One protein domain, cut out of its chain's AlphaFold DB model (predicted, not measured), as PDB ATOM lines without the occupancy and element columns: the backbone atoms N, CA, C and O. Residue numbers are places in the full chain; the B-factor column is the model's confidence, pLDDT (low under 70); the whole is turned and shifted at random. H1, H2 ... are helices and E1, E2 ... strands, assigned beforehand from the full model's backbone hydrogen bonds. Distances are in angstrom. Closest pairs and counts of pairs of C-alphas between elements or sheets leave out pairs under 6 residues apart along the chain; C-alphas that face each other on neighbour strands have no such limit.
ATOM      1  N   ILE A 195     158.033 146.452 152.844       83.38
ATOM      2  CA  ILE A 195     156.886 146.907 152.053       83.38
ATOM      3  C   ILE A 195     156.989 148.426 151.917       83.38
ATOM      4  O   ILE A 195     156.644 149.175 152.834       83.38
ATOM      5  N   ARG A 196     157.497 148.887 150.769       88.81
ATOM      6  CA  ARG A 196     157.709 150.318 150.500       88.81
ATOM      7  C   ARG A 196     156.397 151.074 150.408       88.81
ATOM      8  O   ARG A 196     155.510 150.655 149.668       88.81
ATOM      9  N   LEU A 197     156.307 152.183 151.134       88.06
ATOM     10  CA  LEU A 197     155.208 153.137 151.049       88.06
ATOM     11  C   LEU A 197     155.207 153.849 149.685       88.06
ATOM     12  O   LEU A 197     156.211 153.809 148.963       88.06
ATOM     13  N   PRO A 198     154.093 154.509 149.314       88.75
ATOM     14  CA  PRO A 198     154.065 155.399 148.162       88.75
ATOM     15  C   PRO A 198     155.200 156.432 148.206       88.75
ATOM     16  O   PRO A 198     155.665 156.832 149.273       88.75
ATOM     17  N   ALA A 199     155.651 156.872 147.031       85.00
ATOM     18  CA  ALA A 199     156.749 157.828 146.937       85.00
ATOM     19  C   ALA A 199     156.458 159.100 147.755       85.00
ATOM     20  O   ALA A 199     155.342 159.613 147.720       85.00
ATOM     21  N   ARG A 200     157.492 159.623 148.430       84.00
ATOM     22  CA  ARG A 200     157.442 160.827 149.288       84.00
ATOM     23  C   ARG A 200     156.630 160.677 150.577       84.00
ATOM     24  O   ARG A 200     156.408 161.664 151.262       84.00
ATOM     25  N   VAL A 201     156.216 159.463 150.929       86.56
ATOM     26  CA  VAL A 201     155.531 159.184 152.191       86.56
ATOM     27  C   VAL A 201     156.471 158.413 153.113       86.56
ATOM     28  O   VAL A 201     157.131 157.462 152.689       86.56
ATOM     29  N   THR A 202     156.533 158.819 154.377       88.75
ATOM     30  CA  THR A 202     157.349 158.174 155.408       88.75
ATOM     31  C   THR A 202     156.562 158.014 156.703       88.75
ATOM     32  O   THR A 202     155.427 158.477 156.843       88.75
ATOM     33  N   GLY A 203     157.180 157.319 157.649       84.31
ATOM     34  CA  GLY A 203     156.717 157.248 159.021       84.31
ATOM     35  C   GLY A 203     155.495 156.367 159.230       84.31
ATOM     36  O   GLY A 203     154.500 156.891 159.733       84.31
ATOM     37  N   PRO A 204     155.534 155.066 158.859       88.00
ATOM     38  CA  PRO A 204     154.528 154.097 159.280       88.00
ATOM     39  C   PRO A 204     154.621 153.878 160.798       88.00
ATOM     40  O   PRO A 204     155.165 152.878 161.269       88.00
ATOM     41  N   GLU A 205     154.118 154.851 161.554       84.25
ATOM     42  CA  GLU A 205     154.343 154.980 162.992       84.25
ATOM     43  C   GLU A 205     153.534 153.980 163.812       84.25
ATOM     44  O   GLU A 205     154.000 153.407 164.794       84.25
ATOM     45  N   SER A 206     152.300 153.755 163.379       87.38
ATOM     46  CA  SER A 206     151.430 152.735 163.931       87.38
ATOM     47  C   SER A 206     150.673 152.070 162.803       87.38
ATOM     48  O   SER A 206     150.380 152.676 161.761       87.38
ATOM     49  N   PHE A 207     150.364 150.798 163.011       90.56
ATOM     50  CA  PHE A 207     149.665 149.995 162.036       90.56
ATOM     51  C   PHE A 207     148.674 149.034 162.690       90.56
ATOM     52  O   PHE A 207     148.717 148.716 163.882       90.56
ATOM     53  N   ALA A 208     147.721 148.578 161.887       87.62
ATOM     54  CA  ALA A 208     146.684 147.665 162.327       87.62
ATOM     55  C   ALA A 208     146.277 146.699 161.211       87.62
ATOM     56  O   ALA A 208     146.515 146.939 160.028       87.62
ATOM     57  N   PHE A 209     145.635 145.609 161.609       87.12
ATOM     58  CA  PHE A 209     144.966 144.673 160.712       87.12
ATOM     59  C   PHE A 209     143.469 144.749 160.985       87.12
ATOM     60  O   PHE A 209     143.070 144.971 162.133       87.12
ATOM     61  N   ASP A 210     142.660 144.612 159.940       84.12
ATOM     62  CA  ASP A 210     141.211 144.720 160.078       84.12
ATOM     63  C   ASP A 210     140.583 143.485 160.749       84.12
ATOM     64  O   ASP A 210     141.257 142.521 161.127       84.12
ATOM     65  N   CYS A 211     139.258 143.515 160.902       84.19
ATOM     66  CA  CYS A 211     138.492 142.433 161.514       84.19
ATOM     67  C   CYS A 211     138.618 141.087 160.765       84.19
ATOM     68  O   CYS A 211     138.471 140.033 161.385       84.19
ATOM     69  N   ASN A 212     138.935 141.120 159.466       82.94
ATOM     70  CA  ASN A 212     139.171 139.948 158.620       82.94
ATOM     71  C   ASN A 212     140.657 139.557 158.569       82.94
ATOM     72  O   ASN A 212     141.018 138.596 157.891       82.94
ATOM     73  N   ARG A 213     141.511 140.267 159.319       79.44
ATOM     74  CA  ARG A 213     142.973 140.133 159.330       79.44
ATOM     75  C   ARG A 213     143.624 140.507 157.996       79.44
ATOM     76  O   ARG A 213     144.730 140.051 157.707       79.44
ATOM     77  N   GLU A 214     142.973 141.352 157.202       82.75
ATOM     78  CA  GLU A 214     143.577 141.959 156.020       82.75
ATOM     79  C   GLU A 214     144.343 143.239 156.382       82.75
ATOM     80  O   GLU A 214     144.185 143.826 157.459       82.75
ATOM     81  N   GLY A 215     145.192 143.680 155.455       82.31
ATOM     82  CA  GLY A 215     146.084 144.821 155.621       82.31
ATOM     83  C   GLY A 215     147.531 144.444 155.290       82.31
ATOM     84  O   GLY A 215     147.757 143.538 154.482       82.31
ATOM     85  N   PRO A 216     148.527 145.110 155.898       90.44
ATOM     86  CA  PRO A 216     148.419 146.091 156.987       90.44
ATOM     87  C   PRO A 216     147.781 147.429 156.581       90.44
ATOM     88  O   PRO A 216     147.851 147.849 155.425       90.44
ATOM     89  N   TYR A 217     147.182 148.102 157.563       93.19
ATOM     90  CA  TYR A 217     146.774 149.504 157.514       93.19
ATOM     91  C   TYR A 217     147.814 150.334 158.256       93.19
ATOM     92  O   TYR A 217     148.096 150.026 159.409       93.19
ATOM     93  N   VAL A 218     148.370 151.365 157.629       93.38
ATOM     94  CA  VAL A 218     149.480 152.156 158.185       93.38
ATOM     95  C   VAL A 218     149.124 153.634 158.195       93.38
ATOM     96  O   VAL A 218     148.669 154.161 157.180       93.38
ATOM     97  N   GLY A 219     149.318 154.290 159.337       92.06
ATOM     98  CA  GLY A 219     149.260 155.745 159.445       92.06
ATOM     99  C   GLY A 219     150.600 156.332 159.029       92.06
ATOM    100  O   GLY A 219     151.632 155.755 159.361       92.06
ATOM    101  N   VAL A 220     150.592 157.429 158.278       92.56
ATOM    102  CA  VAL A 220     151.815 158.039 157.734       92.56
ATOM    103  C   VAL A 220     151.954 159.505 158.130       92.56
ATOM    104  O   VAL A 220     151.004 160.123 158.614       92.56
ATOM    105  N   SER A 221     153.144 160.071 157.903       89.94
ATOM    106  CA  SER A 221     153.503 161.433 158.316       89.94
ATOM    107  C   SER A 221     152.579 162.527 157.797       89.94
ATOM    108  O   SER A 221     152.412 163.546 158.454       89.94
ATOM    109  N   ASP A 222     151.972 162.310 156.634       91.06
ATOM    110  CA  ASP A 222     151.136 163.299 155.964       91.06
ATOM    111  C   ASP A 222     149.659 163.281 156.389       91.06
ATOM    112  O   ASP A 222     148.829 163.930 155.745       91.06
ATOM    113  N   GLY A 223     149.308 162.510 157.421       91.44
ATOM    114  CA  GLY A 223     147.953 162.434 157.973       91.44
ATOM    115  C   GLY A 223     147.030 161.413 157.305       91.44
ATOM    116  O   GLY A 223     145.867 161.268 157.697       91.44
ATOM    117  N   ARG A 224     147.506 160.696 156.280       95.38
ATOM    118  CA  ARG A 224     146.741 159.622 155.634       95.38
ATOM    119  C   ARG A 224     146.954 158.277 156.310       95.38
ATOM    120  O   ARG A 224     147.905 158.048 157.055       95.38
ATOM    121  N   ILE A 225     146.043 157.365 155.997       96.44
ATOM    122  CA  ILE A 225     146.106 155.956 156.353       96.44
ATOM    123  C   ILE A 225     145.997 155.151 155.064       96.44
ATOM    124  O   ILE A 225     145.015 155.272 154.327       96.44
ATOM    125  N   PHE A 226     146.994 154.315 154.794       95.69
ATOM    126  CA  PHE A 226     147.031 153.445 153.623       95.69
ATOM    127  C   PHE A 226     146.693 152.003 153.998       95.69
ATOM    128  O   PHE A 226     147.116 151.529 155.046       95.69
ATOM    129  N   LYS A 227     145.980 151.290 153.119       94.69
ATOM    130  CA  LYS A 227     145.767 149.834 153.186       94.69
ATOM    131  C   LYS A 227     146.663 149.141 152.163       94.69
ATOM    132  O   LYS A 227     146.643 149.500 150.984       94.69
ATOM    133  N   TRP A 228     147.410 148.130 152.591       89.44
ATOM    134  CA  TRP A 228     148.116 147.222 151.692       89.44
ATOM    135  C   TRP A 228     147.156 146.168 151.132       89.44
ATOM    136  O   TRP A 228     146.460 145.489 151.885       89.44
ATOM    137  N   GLN A 229     147.130 146.018 149.808       85.56
ATOM    138  CA  GLN A 229     146.261 145.069 149.097       85.56
ATOM    139  C   GLN A 229     147.034 143.872 148.506       85.56
ATOM    140  O   GLN A 229     146.561 143.204 147.590       85.56
ATOM    141  N   GLY A 230     148.274 143.627 148.943       79.56
ATOM    142  CA  GLY A 230     149.134 142.561 148.408       79.56
ATOM    143  C   GLY A 230     149.931 142.946 147.156       79.56
ATOM    144  O   GLY A 230     151.036 142.448 146.966       79.56
ATOM    145  N   ARG A 231     149.400 143.843 146.315       80.56
ATOM    146  CA  ARG A 231     150.070 144.339 145.091       80.56
ATOM    147  C   ARG A 231     150.448 145.817 145.140       80.56
ATOM    148  O   ARG A 231     151.171 146.288 144.267       80.56
ATOM    149  N   GLY A 232     149.945 146.549 146.127       88.75
ATOM    150  CA  GLY A 232     150.144 147.985 146.244       88.75
ATOM    151  C   GLY A 232     149.382 148.581 147.418       88.75
ATOM    152  O   GLY A 232     148.581 147.909 148.075       88.75
ATOM    153  N   TRP A 233     149.650 149.860 147.659       92.00
ATOM    154  CA  TRP A 233     148.968 150.665 148.663       92.00
ATOM    155  C   TRP A 233     147.800 151.421 148.044       92.00
ATOM    156  O   TRP A 233     147.937 152.023 146.980       92.00
ATOM    157  N   SER A 234     146.676 151.440 148.748       94.00
ATOM    158  CA  SER A 234     145.527 152.292 148.444       94.00
ATOM    159  C   SER A 234     145.253 153.225 149.617       94.00
ATOM    160  O   SER A 234     145.284 152.776 150.765       94.00
ATOM    161  N   GLU A 235     144.964 154.499 149.345       95.19
ATOM    162  CA  GLU A 235     144.474 155.432 150.367       95.19
ATOM    163  C   GLU A 235     143.170 154.879 150.955       95.19
ATOM    164  O   GLU A 235     142.228 154.589 150.219       95.19
ATOM    165  N   PHE A 236     143.147 154.672 152.272       96.06
ATOM    166  CA  PHE A 236     141.980 154.165 152.985       96.06
ATOM    167  C   PHE A 236     141.252 155.295 153.700       96.06
ATOM    168  O   PHE A 236     140.051 155.458 153.520       96.06
ATOM    169  N   ALA A 237     141.965 156.082 154.501       96.62
ATOM    170  CA  ALA A 237     141.366 157.150 155.290       96.62
ATOM    171  C   ALA A 237     142.327 158.324 155.477       96.62
ATOM    172  O   ALA A 237     143.523 158.215 155.207       96.62
ATOM    173  N   TYR A 238     141.803 159.445 155.958       95.62
ATOM    174  CA  TYR A 238     142.589 160.612 156.344       95.62
ATOM    175  C   TYR A 238     141.964 161.293 157.558       95.62
ATOM    176  O   TYR A 238     140.745 161.268 157.744       95.62
ATOM    177  N   THR A 239     142.817 161.873 158.397       91.38
ATOM    178  CA  THR A 239     142.416 162.388 159.708       91.38
ATOM    179  C   THR A 239     141.868 163.810 159.655       91.38
ATOM    180  O   THR A 239     140.859 164.098 160.288       91.38
ATOM    181  N   ALA A 240     142.462 164.680 158.836       91.44
ATOM    182  CA  ALA A 240     142.007 166.055 158.648       91.44
ATOM    183  C   ALA A 240     140.906 166.160 157.562       91.44
ATOM    184  O   ALA A 240     141.222 166.083 156.369       91.44
ATOM    185  N   PRO A 241     139.619 166.385 157.912       82.94
ATOM    186  CA  PRO A 241     138.512 166.378 156.947       82.94
ATOM    187  C   PRO A 241     138.620 167.476 155.879       82.94
ATOM    188  O   PRO A 241     138.214 167.263 154.738       82.94
ATOM    189  N   TYR A 242     139.212 168.621 156.229       83.69
ATOM    190  CA  TYR A 242     139.396 169.779 155.344       83.69
ATOM    191  C   TYR A 242     140.821 169.889 154.781       83.69
ATOM    192  O   TYR A 242     141.241 170.971 154.367       83.69
ATOM    193  N   ARG A 243     141.590 168.786 154.776       89.94
ATOM    194  CA  ARG A 243     142.957 168.785 154.240       89.94
ATOM    195  C   ARG A 243     142.982 169.239 152.784       89.94
ATOM    196  O   ARG A 243     142.183 168.807 151.952       89.94
ATOM    197  N   ARG A 244     143.981 170.045 152.451       92.88
ATOM    198  CA  ARG A 244     144.325 170.369 151.068       92.88
ATOM    199  C   ARG A 244     145.322 169.348 150.542       92.88
ATOM    200  O   ARG A 244     146.436 169.262 151.053       92.88
ATOM    201  N   ARG A 245     144.927 168.569 149.531       92.25
ATOM    202  CA  ARG A 245     145.774 167.499 148.969       92.25
ATOM    203  C   ARG A 245     147.094 168.029 148.410       92.25
ATOM    204  O   ARG A 245     148.125 167.412 148.613       92.25
ATOM    205  N   ASP A 246     147.066 169.191 147.769       92.38
ATOM    206  CA  ASP A 246     148.243 169.846 147.190       92.38
ATOM    207  C   ASP A 246     149.266 170.322 148.232       92.38
ATOM    208  O   ASP A 246     150.440 170.470 147.910       92.38
ATOM    209  N   VAL A 247     148.828 170.537 149.476       91.81
ATOM    210  CA  VAL A 247     149.683 170.956 150.596       91.81
ATOM    211  C   VAL A 247     150.143 169.754 151.421       91.81
ATOM    212  O   VAL A 247     151.290 169.698 151.852       91.81
ATOM    213  N   CYS A 248     149.244 168.799 151.656       92.81
ATOM    214  CA  CYS A 248     149.479 167.721 152.606       92.81
ATOM    215  C   CYS A 248     150.085 166.467 151.975       92.81
ATOM    216  O   CYS A 248     150.946 165.857 152.591       92.81
ATOM    217  N   ASP A 249     149.640 166.036 150.792       92.88
ATOM    218  CA  ASP A 249     150.002 164.718 150.254       92.88
ATOM    219  C   ASP A 249     151.520 164.600 150.015       92.88
ATOM    220  O   ASP A 249     152.088 165.290 149.169       92.88
ATOM    221  N   GLY A 250     152.174 163.679 150.732       88.19
ATOM    222  CA  GLY A 250     153.625 163.480 150.654       88.19
ATOM    223  C   GLY A 250     154.453 164.545 151.379       88.19
ATOM    224  O   GLY A 250     155.663 164.622 151.166       88.19
ATOM    225  N   SER A 251     153.823 165.377 152.212       87.00
ATOM    226  CA  SER A 251     154.544 166.280 153.101       87.00
ATOM    227  C   SER A 251     155.208 165.506 154.242       87.00
ATOM    228  O   SER A 251     154.601 164.651 154.894       87.00
ATOM    229  N   THR A 252     156.467 165.843 154.500       83.00
ATOM    230  CA  THR A 252     157.230 165.409 155.677       83.00
ATOM    231  C   THR A 252     157.573 166.591 156.586       83.00
ATOM    232  O   THR A 252     158.435 166.457 157.448       83.00
ATOM    233  N   ASP A 253     156.962 167.759 156.353       83.38
ATOM    234  CA  ASP A 253     157.186 168.976 157.132       83.38
ATOM    235  C   ASP A 253     156.389 168.912 158.448       83.38
ATOM    236  O   ASP A 253     155.152 168.941 158.404       83.38
ATOM    237  N   PRO A 254     157.060 168.871 159.616       82.44
ATOM    238  CA  PRO A 254     156.388 168.820 160.911       82.44
ATOM    239  C   PRO A 254     155.440 170.003 161.164       82.44
ATOM    240  O   PRO A 254     154.460 169.865 161.891       82.44
ATOM    241  N   SER A 255     155.689 171.169 160.556       85.94
ATOM    242  CA  SER A 255     154.847 172.359 160.743       85.94
ATOM    243  C   SER A 255     153.442 172.197 160.155       85.94
ATOM    244  O   SER A 255     152.483 172.805 160.641       85.94
ATOM    245  N   LEU A 256     153.301 171.331 159.149       86.94
ATOM    246  CA  LEU A 256     152.035 171.053 158.479       86.94
ATOM    247  C   LEU A 256     151.218 169.961 159.172       86.94
ATOM    248  O   LEU A 256     150.041 169.806 158.853       86.94
ATOM    249  N   GLU A 257     151.777 169.236 160.142       85.25
ATOM    250  CA  GLU A 257     151.064 168.146 160.820       85.25
ATOM    251  C   GLU A 257     149.804 168.632 161.553       85.25
ATOM    252  O   GLU A 257     148.788 167.945 161.549       85.25
ATOM    253  N   SER A 258     149.817 169.855 162.093       84.81
ATOM    254  CA  SER A 258     148.632 170.469 162.717       84.81
ATOM    255  C   SER A 258     147.473 170.722 161.745       84.81
ATOM    256  O   SER A 258     146.319 170.814 162.161       84.81
ATOM    257  N   ILE A 259     147.770 170.814 160.447       88.94
ATOM    258  CA  ILE A 259     146.802 171.052 159.371       88.94
ATOM    259  C   ILE A 259     146.416 169.729 158.700       88.94
ATOM    260  O   ILE A 259     145.247 169.503 158.387       88.94
ATOM    261  N   CYS A 260     147.398 168.864 158.455       90.75
ATOM    262  CA  CYS A 260     147.248 167.633 157.683       90.75
ATOM    263  C   CYS A 260     146.865 166.419 158.539       90.75
ATOM    264  O   CYS A 260     146.257 165.481 158.017       90.75
ATOM    265  N   GLY A 261     147.173 166.478 159.835       89.88
ATOM    266  CA  GLY A 261     147.025 165.413 160.817       89.88
ATOM    267  C   GLY A 261     148.267 164.532 160.931       89.88
ATOM    268  O   GLY A 261     149.108 164.487 160.035       89.88
ATOM    269  N   ARG A 262     148.366 163.812 162.051       89.69
ATOM    270  CA  ARG A 262     149.437 162.852 162.335       89.69
ATOM    271  C   ARG A 262     148.874 161.658 163.123       89.69
ATOM    272  O   ARG A 262     148.823 161.711 164.355       89.69
ATOM    273  N   PRO A 263     148.436 160.577 162.450       91.38
ATOM    274  CA  PRO A 263     147.951 159.370 163.113       91.38
ATOM    275  C   PRO A 263     149.114 158.621 163.780       91.38
ATOM    276  O   PRO A 263     149.951 158.033 163.099       91.38
ATOM    277  N   LEU A 264     149.156 158.629 165.114       85.44
ATOM    278  CA  LEU A 264     150.207 157.984 165.920       85.44
ATOM    279  C   LEU A 264     149.773 156.638 166.516       85.44
ATOM    280  O   LEU A 264     150.611 155.877 166.989       85.44
ATOM    281  N   GLY A 265     148.474 156.332 166.502       85.31
ATOM    282  CA  GLY A 265     147.943 155.068 167.010       85.31
ATOM    283  C   GLY A 265     146.764 154.572 166.185       85.31
ATOM    284  O   GLY A 265     145.789 155.299 166.000       85.31
ATOM    285  N   LEU A 266     146.840 153.326 165.716       88.50
ATOM    286  CA  LEU A 266     145.776 152.668 164.958       88.50
ATOM    287  C   LEU A 266     145.320 151.380 165.643       88.50
ATOM    288  O   LEU A 266     146.138 150.542 166.036       88.50
ATOM    289  N   GLN A 267     144.004 151.190 165.744       86.81
ATOM    290  CA  GLN A 267     143.433 149.944 166.247       86.81
ATOM    291  C   GLN A 267     142.031 149.702 165.687       86.81
ATOM    292  O   GLN A 267     141.134 150.529 165.833       86.81
ATOM    293  N   PHE A 268     141.811 148.523 165.107       85.62
ATOM    294  CA  PHE A 268     140.467 148.094 164.738       85.62
ATOM    295  C   PHE A 268     139.697 147.584 165.952       85.62
ATOM    296  O   PHE A 268     140.218 146.832 166.783       85.62
ATOM    297  N   ASN A 269     138.420 147.950 166.008       82.56
ATOM    298  CA  ASN A 269     137.421 147.234 166.781       82.56
ATOM    299  C   ASN A 269     136.894 146.070 165.943       82.56
ATOM    300  O   ASN A 269     136.137 146.264 164.992       82.56
ATOM    301  N   ASN A 270     137.265 144.853 166.333       81.00
ATOM    302  CA  ASN A 270     136.924 143.637 165.596       81.00
ATOM    303  C   ASN A 270     135.414 143.356 165.527       81.00
ATOM    304  O   ASN A 270     134.979 142.693 164.594       81.00
ATOM    305  N   ALA A 271     134.614 143.850 166.479       82.38
ATOM    306  CA  ALA A 271     133.173 143.598 166.502       82.38
ATOM    307  C   ALA A 271     132.406 144.489 165.512       82.38
ATOM    308  O   ALA A 271     131.501 144.018 164.832       82.38
ATOM    309  N   ALA A 272     132.773 145.771 165.431       82.56
ATOM    310  CA  ALA A 272     132.144 146.736 164.524       82.56
ATOM    311  C   ALA A 272     132.859 146.843 163.162       82.56
ATOM    312  O   ALA A 272     132.328 147.444 162.231       82.56
ATOM    313  N   CYS A 273     134.063 146.271 163.050       87.19
ATOM    314  CA  CYS A 273     134.992 146.475 161.939       87.19
ATOM    315  C   CYS A 273     135.212 147.966 161.624       87.19
ATOM    316  O   CYS A 273     135.164 148.415 160.479       87.19
ATOM    317  N   GLU A 274     135.419 148.733 162.690       89.62
ATOM    318  CA  GLU A 274     135.658 150.171 162.659       89.62
ATOM    319  C   GLU A 274     137.103 150.436 163.086       89.62
ATOM    320  O   GLU A 274     137.584 149.842 164.058       89.62
ATOM    321  N   LEU A 275     137.800 151.301 162.353       90.50
ATOM    322  CA  LEU A 275     139.160 151.705 162.678       90.50
ATOM    323  C   LEU A 275     139.112 152.919 163.600       90.50
ATOM    324  O   LEU A 275     138.622 153.976 163.210       90.50
ATOM    325  N   TYR A 276     139.667 152.773 164.800       89.75
ATOM    326  CA  TYR A 276     139.922 153.881 165.708       89.75
ATOM    327  C   TYR A 276     141.332 154.426 165.495       89.75
ATOM    328  O   TYR A 276     142.292 153.668 165.317       89.75
ATOM    329  N   ILE A 277     141.430 155.751 165.516       89.50
ATOM    330  CA  ILE A 277     142.634 156.506 165.186       89.50
ATOM    331  C   ILE A 277     142.908 157.473 166.331       89.50
ATOM    332  O   ILE A 277     142.043 158.271 166.682       89.50
ATOM    333  N   ALA A 278     144.109 157.410 166.896       85.31
ATOM    334  CA  ALA A 278     144.645 158.436 167.775       85.31
ATOM    335  C   ALA A 278     145.562 159.345 166.952       85.31
ATOM    336  O   ALA A 278     146.651 158.938 166.540       85.31
ATOM    337  N   ASP A 279     145.098 160.561 166.690       87.19
ATOM    338  CA  ASP A 279     145.836 161.591 165.970       87.19
ATOM    339  C   ASP A 279     146.380 162.635 166.946       87.19
ATOM    340  O   ASP A 279     145.693 163.040 167.888       87.19
ATOM    341  N   ALA A 280     147.627 163.055 166.728       80.25
ATOM    342  CA  ALA A 280     148.320 163.983 167.615       80.25
ATOM    343  C   ALA A 280     147.635 165.359 167.720       80.25
ATOM    344  O   ALA A 280     147.746 166.012 168.757       80.25
ATOM    345  N   TYR A 281     146.917 165.784 166.676       83.12
ATOM    346  CA  TYR A 281     146.308 167.113 166.574       83.12
ATOM    347  C   TYR A 281     144.777 167.058 166.575       83.12
ATOM    348  O   TYR A 281     144.129 167.969 167.086       83.12
ATOM    349  N   PHE A 282     144.189 165.979 166.050       82.25
ATOM    350  CA  PHE A 282     142.734 165.813 165.962       82.25
ATOM    351  C   PHE A 282     142.134 164.912 167.052       82.25
ATOM    352  O   PHE A 282     140.917 164.715 167.081       82.25
ATOM    353  N   GLY A 283     142.938 164.406 167.990       80.56
ATOM    354  CA  GLY A 283     142.453 163.598 169.111       80.56
ATOM    355  C   GLY A 283     142.028 162.198 168.670       80.56
ATOM    356  O   GLY A 283     142.658 161.603 167.793       80.56
ATOM    357  N   LEU A 284     140.977 161.633 169.281       82.75
ATOM    358  CA  LEU A 284     140.468 160.348 168.803       82.75
ATOM    359  C   LEU A 284     139.432 160.551 167.715       82.75
ATOM    360  O   LEU A 284     138.483 161.331 167.843       82.75
ATOM    361  N   MET A 285     139.567 159.739 166.686       88.25
ATOM    362  CA  MET A 285     138.636 159.658 165.587       88.25
ATOM    363  C   MET A 285     138.317 158.199 165.280       88.25
ATOM    364  O   MET A 285     139.005 157.278 165.734       88.25
ATOM    365  N   SER A 286     137.290 157.988 164.471       91.44
ATOM    366  CA  SER A 286     137.014 156.685 163.886       91.44
ATOM    367  C   SER A 286     136.648 156.781 162.416       91.44
ATOM    368  O   SER A 286     136.220 157.818 161.911       91.44
ATOM    369  N   VAL A 287     136.852 155.680 161.707       94.38
ATOM    370  CA  VAL A 287     136.446 155.530 160.316       94.38
ATOM    371  C   VAL A 287     135.889 154.126 160.108       94.38
ATOM    372  O   VAL A 287     136.435 153.130 160.589       94.38
ATOM    373  N   GLY A 288     134.763 154.045 159.404       91.88
ATOM    374  CA  GLY A 288     134.124 152.772 159.093       91.88
ATOM    375  C   GLY A 288     134.914 151.947 158.073       91.88
ATOM    376  O   GLY A 288     135.867 152.413 157.453       91.88
ATOM    377  N   LYS A 289     134.449 150.719 157.825       89.75
ATOM    378  CA  LYS A 289     135.050 149.759 156.878       89.75
ATOM    379  C   LYS A 289     135.293 150.279 155.452       89.75
ATOM    380  O   LYS A 289     136.120 149.720 154.742       89.75
ATOM    381  N   ASN A 290     134.563 151.312 155.026       91.00
ATOM    382  CA  ASN A 290     134.678 151.886 153.684       91.00
ATOM    383  C   ASN A 290     135.791 152.943 153.577       91.00
ATOM    384  O   ASN A 290     136.082 153.385 152.469       91.00
ATOM    385  N   GLY A 291     136.401 153.347 154.694       92.75
ATOM    386  CA  GLY A 291     137.397 154.412 154.699       92.75
ATOM    387  C   GLY A 291     136.787 155.809 154.530       92.75
ATOM    388  O   GLY A 291     135.607 156.025 154.813       92.75
ATOM    389  N   GLY A 292     137.603 156.758 154.071       94.62
ATOM    390  CA  GLY A 292     137.239 158.161 153.852       94.62
ATOM    391  C   GLY A 292     137.702 159.108 154.964       94.62
ATOM    392  O   GLY A 292     138.678 158.841 155.666       94.62
ATOM    393  N   ALA A 293     137.011 160.242 155.097       94.62
ATOM    394  CA  ALA A 293     137.281 161.206 156.159       94.62
ATOM    395  C   ALA A 293     136.946 160.592 157.527       94.62
ATOM    396  O   ALA A 293     135.825 160.120 157.739       94.62
ATOM    397  N   ALA A 294     137.905 160.608 158.451       93.38
ATOM    398  CA  ALA A 294     137.664 160.152 159.812       93.38
ATOM    399  C   ALA A 294     136.690 161.096 160.538       93.38
ATOM    400  O   ALA A 294     136.731 162.316 160.380       93.38
ATOM    401  N   THR A 295     135.805 160.521 161.349       91.19
ATOM    402  CA  THR A 295     134.881 161.264 162.207       91.19
ATOM    403  C   THR A 295     135.541 161.496 163.554       91.19
ATOM    404  O   THR A 295     135.940 160.542 164.221       91.19
ATOM    405  N   GLN A 296     135.656 162.756 163.966       86.94
ATOM    406  CA  GLN A 296     136.193 163.091 165.279       86.94
ATOM    407  C   GLN A 296     135.226 162.642 166.373       86.94
ATOM    408  O   GLN A 296     134.053 163.006 166.373       86.94
ATOM    409  N   LEU A 297     135.740 161.848 167.308       83.31
ATOM    410  CA  LEU A 297     134.989 161.362 168.459       83.31
ATOM    411  C   LEU A 297     135.227 162.248 169.686       83.31
ATOM    412  O   LEU A 297     134.375 162.274 170.573       83.31
ATOM    413  N   GLY A 298     136.366 162.955 169.748       70.50
ATOM    414  CA  GLY A 298     136.699 163.865 170.846       70.50
ATOM    415  C   GLY A 298     138.107 164.456 170.760       70.50
ATOM    416  O   GLY A 298     139.040 163.836 170.245       70.50
ATOM    417  N   SER A 299     138.230 165.689 171.261       62.12
ATOM    418  CA  SER A 299     139.298 166.633 170.913       62.12
ATOM    419  C   SER A 299     140.089 167.211 172.094       62.12
ATOM    420  O   SER A 299     141.126 167.824 171.855       62.12
ATOM    421  N   SER A 300     139.656 167.052 173.356       50.47
ATOM    422  CA  SER A 300     140.309 167.712 174.503       50.47
ATOM    423  C   SER A 300     140.499 166.817 175.734       50.47
ATOM    424  O   SER A 300     139.708 165.926 176.038       50.47
ATOM    425  N   ALA A 301     141.560 167.111 176.492       41.06
ATOM    426  CA  ALA A 301     141.848 166.549 177.810       41.06
ATOM    427  C   ALA A 301     141.032 167.202 178.955       41.06
ATOM    428  O   ALA A 301     141.419 167.066 180.121       41.06
ATOM    429  N   GLU A 302     139.914 167.871 178.637       38.78
ATOM    430  CA  GLU A 302     138.920 168.406 179.581       38.78
ATOM    431  C   GLU A 302     137.516 167.876 179.266       38.78
ATOM    432  O   GLU A 302     136.588 168.615 178.955       38.78
ATOM    433  N   GLY A 303     137.363 166.560 179.383       37.97
ATOM    434  CA  GLY A 303     136.064 165.901 179.283       37.97
ATOM    435  C   GLY A 303     135.971 164.984 178.073       37.97
ATOM    436  O   GLY A 303     135.743 165.420 176.953       37.97
ATOM    437  N   ASN A 304     136.050 163.687 178.378       32.06
ATOM    438  CA  ASN A 304     135.810 162.520 177.522       32.06
ATOM    439  C   ASN A 304     137.071 161.866 176.924       32.06
ATOM    440  O   ASN A 304     138.124 162.464 176.758       32.06
ATOM    441  N   THR A 305     137.016 160.539 176.841       35.22
ATOM    442  CA  THR A 305     138.052 159.650 177.390       35.22
ATOM    443  C   THR A 305     138.498 158.672 176.261       35.22
ATOM    444  O   THR A 305     137.627 158.183 175.570       35.22
ATOM    445  N   TYR A 306     139.803 158.373 176.054       39.81
ATOM    446  CA  TYR A 306     140.446 157.437 175.069       39.81
ATOM    447  C   TYR A 306     141.657 156.627 175.588       39.81
ATOM    448  O   TYR A 306     142.549 157.243 176.151       39.81
ATOM    449  N   VAL A 307     141.809 155.306 175.378       45.66
ATOM    450  CA  VAL A 307     143.077 154.632 175.796       45.66
ATOM    451  C   VAL A 307     144.182 154.948 174.786       45.66
ATOM    452  O   VAL A 307     144.554 154.126 173.962       45.66
ATOM    453  N   SER A 308     144.661 156.183 174.839       40.28
ATOM    454  CA  SER A 308     145.873 156.684 174.218       40.28
ATOM    455  C   SER A 308     146.708 157.288 175.342       40.28
ATOM    456  O   SER A 308     146.161 157.927 176.249       40.28
ATOM    457  N   LEU A 309     148.016 157.048 175.315       39.44
ATOM    458  CA  LEU A 309     148.936 157.808 176.146       39.44
ATOM    459  C   LEU A 309     149.024 159.193 175.513       39.44
ATOM    460  O   LEU A 309     149.511 159.344 174.396       39.44
ATOM    461  N   SER A 310     148.513 160.202 176.213       39.03
ATOM    462  CA  SER A 310     148.817 161.592 175.872       39.03
ATOM    463  C   SER A 310     150.343 161.759 175.816       39.03
ATOM    464  O   SER A 310     151.049 161.143 176.617       39.03
ATOM    465  N   GLY A 311     150.866 162.564 174.883       37.12
ATOM    466  CA  GLY A 311     152.314 162.760 174.687       37.12
ATOM    467  C   GLY A 311     153.054 163.287 175.926       37.12
ATOM    468  O   GLY A 311     154.270 163.168 176.026       37.12
ATOM    469  N   ASP A 312     152.319 163.797 176.918       36.91
ATOM    470  CA  ASP A 312     152.831 164.150 178.245       36.91
ATOM    471  C   ASP A 312     153.005 162.944 179.198       36.91
ATOM    472  O   ASP A 312     153.422 163.129 180.342       36.91
ATOM    473  N   MET A 313     152.680 161.720 178.755       42.62
ATOM    474  CA  MET A 313     152.691 160.446 179.494       42.62
ATOM    475  C   MET A 313     151.936 160.463 180.836       42.62
ATOM    476  O   MET A 313     152.117 159.571 181.666       42.62
ATOM    477  N   ARG A 314     151.076 161.460 181.082       42.59
ATOM    478  CA  ARG A 314     150.446 161.676 182.400       42.59
ATOM    479  C   ARG A 314     148.986 161.251 182.462       42.59
ATOM    480  O   ARG A 314     148.426 161.168 183.556       42.59
ATOM    481  N   LYS A 315     148.356 160.973 181.317       49.28
ATOM    482  CA  LYS A 315     146.933 160.625 181.240       49.28
ATOM    483  C   LYS A 315     146.713 159.398 180.355       49.28
ATOM    484  O   LYS A 315     147.060 159.403 179.179       49.28
ATOM    485  N   VAL A 316     146.086 158.376 180.938       51.81
ATOM    486  CA  VAL A 316     145.434 157.275 180.219       51.81
ATOM    487  C   VAL A 316     143.949 157.586 180.224       51.81
ATOM    488  O   VAL A 316     143.359 157.759 181.292       51.81
ATOM    489  N   MET A 317     143.343 157.684 179.051       54.28
ATOM    490  CA  MET A 317     141.912 157.946 178.934       54.28
ATOM    491  C   MET A 317     141.204 156.616 178.496       54.28
ATOM    492  O   MET A 317     141.862 155.592 178.375       54.28
ATOM    493  N   LYS A 318     139.882 156.527 178.303       58.78
ATOM    494  CA  LYS A 318     139.122 155.331 177.847       58.78
ATOM    495  C   LYS A 318     137.782 155.704 177.196       58.78
ATOM    496  O   LYS A 318     136.933 156.243 177.887       58.78
ATOM    497  N   TYR A 319     137.530 155.323 175.947       61.41
ATOM    498  CA  TYR A 319     136.276 155.662 175.251       61.41
ATOM    499  C   TYR A 319     135.207 154.590 175.411       61.41
ATOM    500  O   TYR A 319     135.524 153.400 175.373       61.41
ATOM    501  N   ASP A 320     133.948 155.008 175.565       65.56
ATOM    502  CA  ASP A 320     132.779 154.127 175.505       65.56
ATOM    503  C   ASP A 320     131.825 154.616 174.398       65.56
ATOM    504  O   ASP A 320     131.126 155.611 174.600       65.56
ATOM    505  N   PRO A 321     131.749 153.920 173.246       63.75
ATOM    506  CA  PRO A 321     130.903 154.323 172.121       63.75
ATOM    507  C   PRO A 321     129.400 154.268 172.434       63.75
ATOM    508  O   PRO A 321     128.595 154.779 171.662       63.75
ATOM    509  N   ARG A 322     128.987 153.647 173.550       66.12
ATOM    510  CA  ARG A 322     127.573 153.532 173.945       66.12
ATOM    511  C   ARG A 322     127.084 154.707 174.794       66.12
ATOM    512  O   ARG A 322     125.892 154.784 175.079       66.12
ATOM    513  N   ARG A 323     127.981 155.592 175.240       61.59
ATOM    514  CA  ARG A 323     127.660 156.732 176.111       61.59
ATOM    515  C   ARG A 323     127.904 158.036 175.355       61.59
ATOM    516  O   ARG A 323     129.015 158.540 175.326       61.59
ATOM    517  N   THR A 324     126.854 158.590 174.755       49.91
ATOM    518  CA  THR A 324     126.909 159.800 173.913       49.91
ATOM    519  C   THR A 324     126.749 161.127 174.673       49.91
ATOM    520  O   THR A 324     126.468 162.147 174.054       49.91
ATOM    521  N   SER A 325     126.936 161.169 175.997       40.59
ATOM    522  CA  SER A 325     126.958 162.440 176.740       40.59
ATOM    523  C   SER A 325     127.757 162.344 178.042       40.59
ATOM    524  O   SER A 325     127.422 161.534 178.909       40.59
ATOM    525  N   ASP A 326     128.787 163.181 178.168       38.00
ATOM    526  CA  ASP A 326     129.348 163.785 179.389       38.00
ATOM    527  C   ASP A 326     129.102 163.089 180.733       38.00
ATOM    528  O   ASP A 326     128.617 163.692 181.692       38.00
ATOM    529  N   ARG A 327     129.512 161.827 180.870       37.03
ATOM    530  CA  ARG A 327     129.780 161.248 182.189       37.03
ATOM    531  C   ARG A 327     131.018 160.379 182.123       37.03
ATOM    532  O   ARG A 327     130.994 159.289 181.554       37.03
ATOM    533  N   VAL A 328     132.065 160.886 182.778       36.41
ATOM    534  CA  VAL A 328     133.247 160.169 183.270       36.41
ATOM    535  C   VAL A 328     132.908 158.694 183.481       36.41
ATOM    536  O   VAL A 328     132.190 158.333 184.417       36.41
ATOM    537  N   VAL A 329     133.412 157.834 182.595       36.34
ATOM    538  CA  VAL A 329     133.440 156.400 182.868       36.34
ATOM    539  C   VAL A 329     134.483 156.224 183.957       36.34
ATOM    540  O   VAL A 329     135.682 156.290 183.706       36.34
ATOM    541  N   GLU A 330     133.967 156.137 185.179       34.97
ATOM    542  CA  GLU A 330     134.507 155.464 186.351       34.97
ATOM    543  C   GLU A 330     135.951 154.975 186.189       34.97
ATOM    544  O   GLU A 330     136.246 154.121 185.347       34.97
ATOM    545  N   ARG A 331     136.845 155.517 187.033       36.88
ATOM    546  CA  ARG A 331     138.221 155.046 187.231       36.88
ATOM    547  C   ARG A 331     138.210 153.524 187.387       36.88
ATOM    548  O   ARG A 331     138.085 153.018 188.502       36.88
TER     549      ARG A 331
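What this domain is: This is residues 195 to 331 of the 442 residues of an uncharacterized protein of Coptis chinensis (UniProt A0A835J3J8). With little regular structure, two small sheets, E1 E2 E3 and E4 E5 E6 E7, face each other as a sandwich, strands crossed at 47 degrees; short helices H1 and H2 sit off one end, and residues 299 to 331 loop beyond E7. The printed part has 137 residues, 47 in named elements, ordered E1 E2 E3 H1 H2 E4 E5 E6 E7, class mixed; both sheets are antiparallel meanders, strand following strand. It is compact, radius of gyration of the C-alphas 14.8 A, spanning 45 by 36 by 26 A.

Where its parts are: E1, residues 217 to 219, begins at C-alpha (146.774, 149.504, 157.514); E2 is 224 to 228, E3 233 to 238, H1 245 to 248, H2 254 to 260. E4, 263 to 269, is 16.5 A long; E5 is 274 to 279, E6 283 to 287; E7, 295 to 298, ends at C-alpha (136.699, 163.865, 170.846).

How they stand to each other: In hairpin E2 and E3, N 225 and O 237 are 2.8 A apart, within hydrogen-bond range. The closest C-alphas of E1 and E4, Gly 219 and Pro 263, are 5.3 A apart. H2 has 1 of 3 O i to N i+4 pairs within range and 2 of 4 O i to N i+3; H1 is too short for an i+4 pair.

The domain as a whole: The printed part has no cut and no long link; residues 299 to 331 have pLDDT under 70.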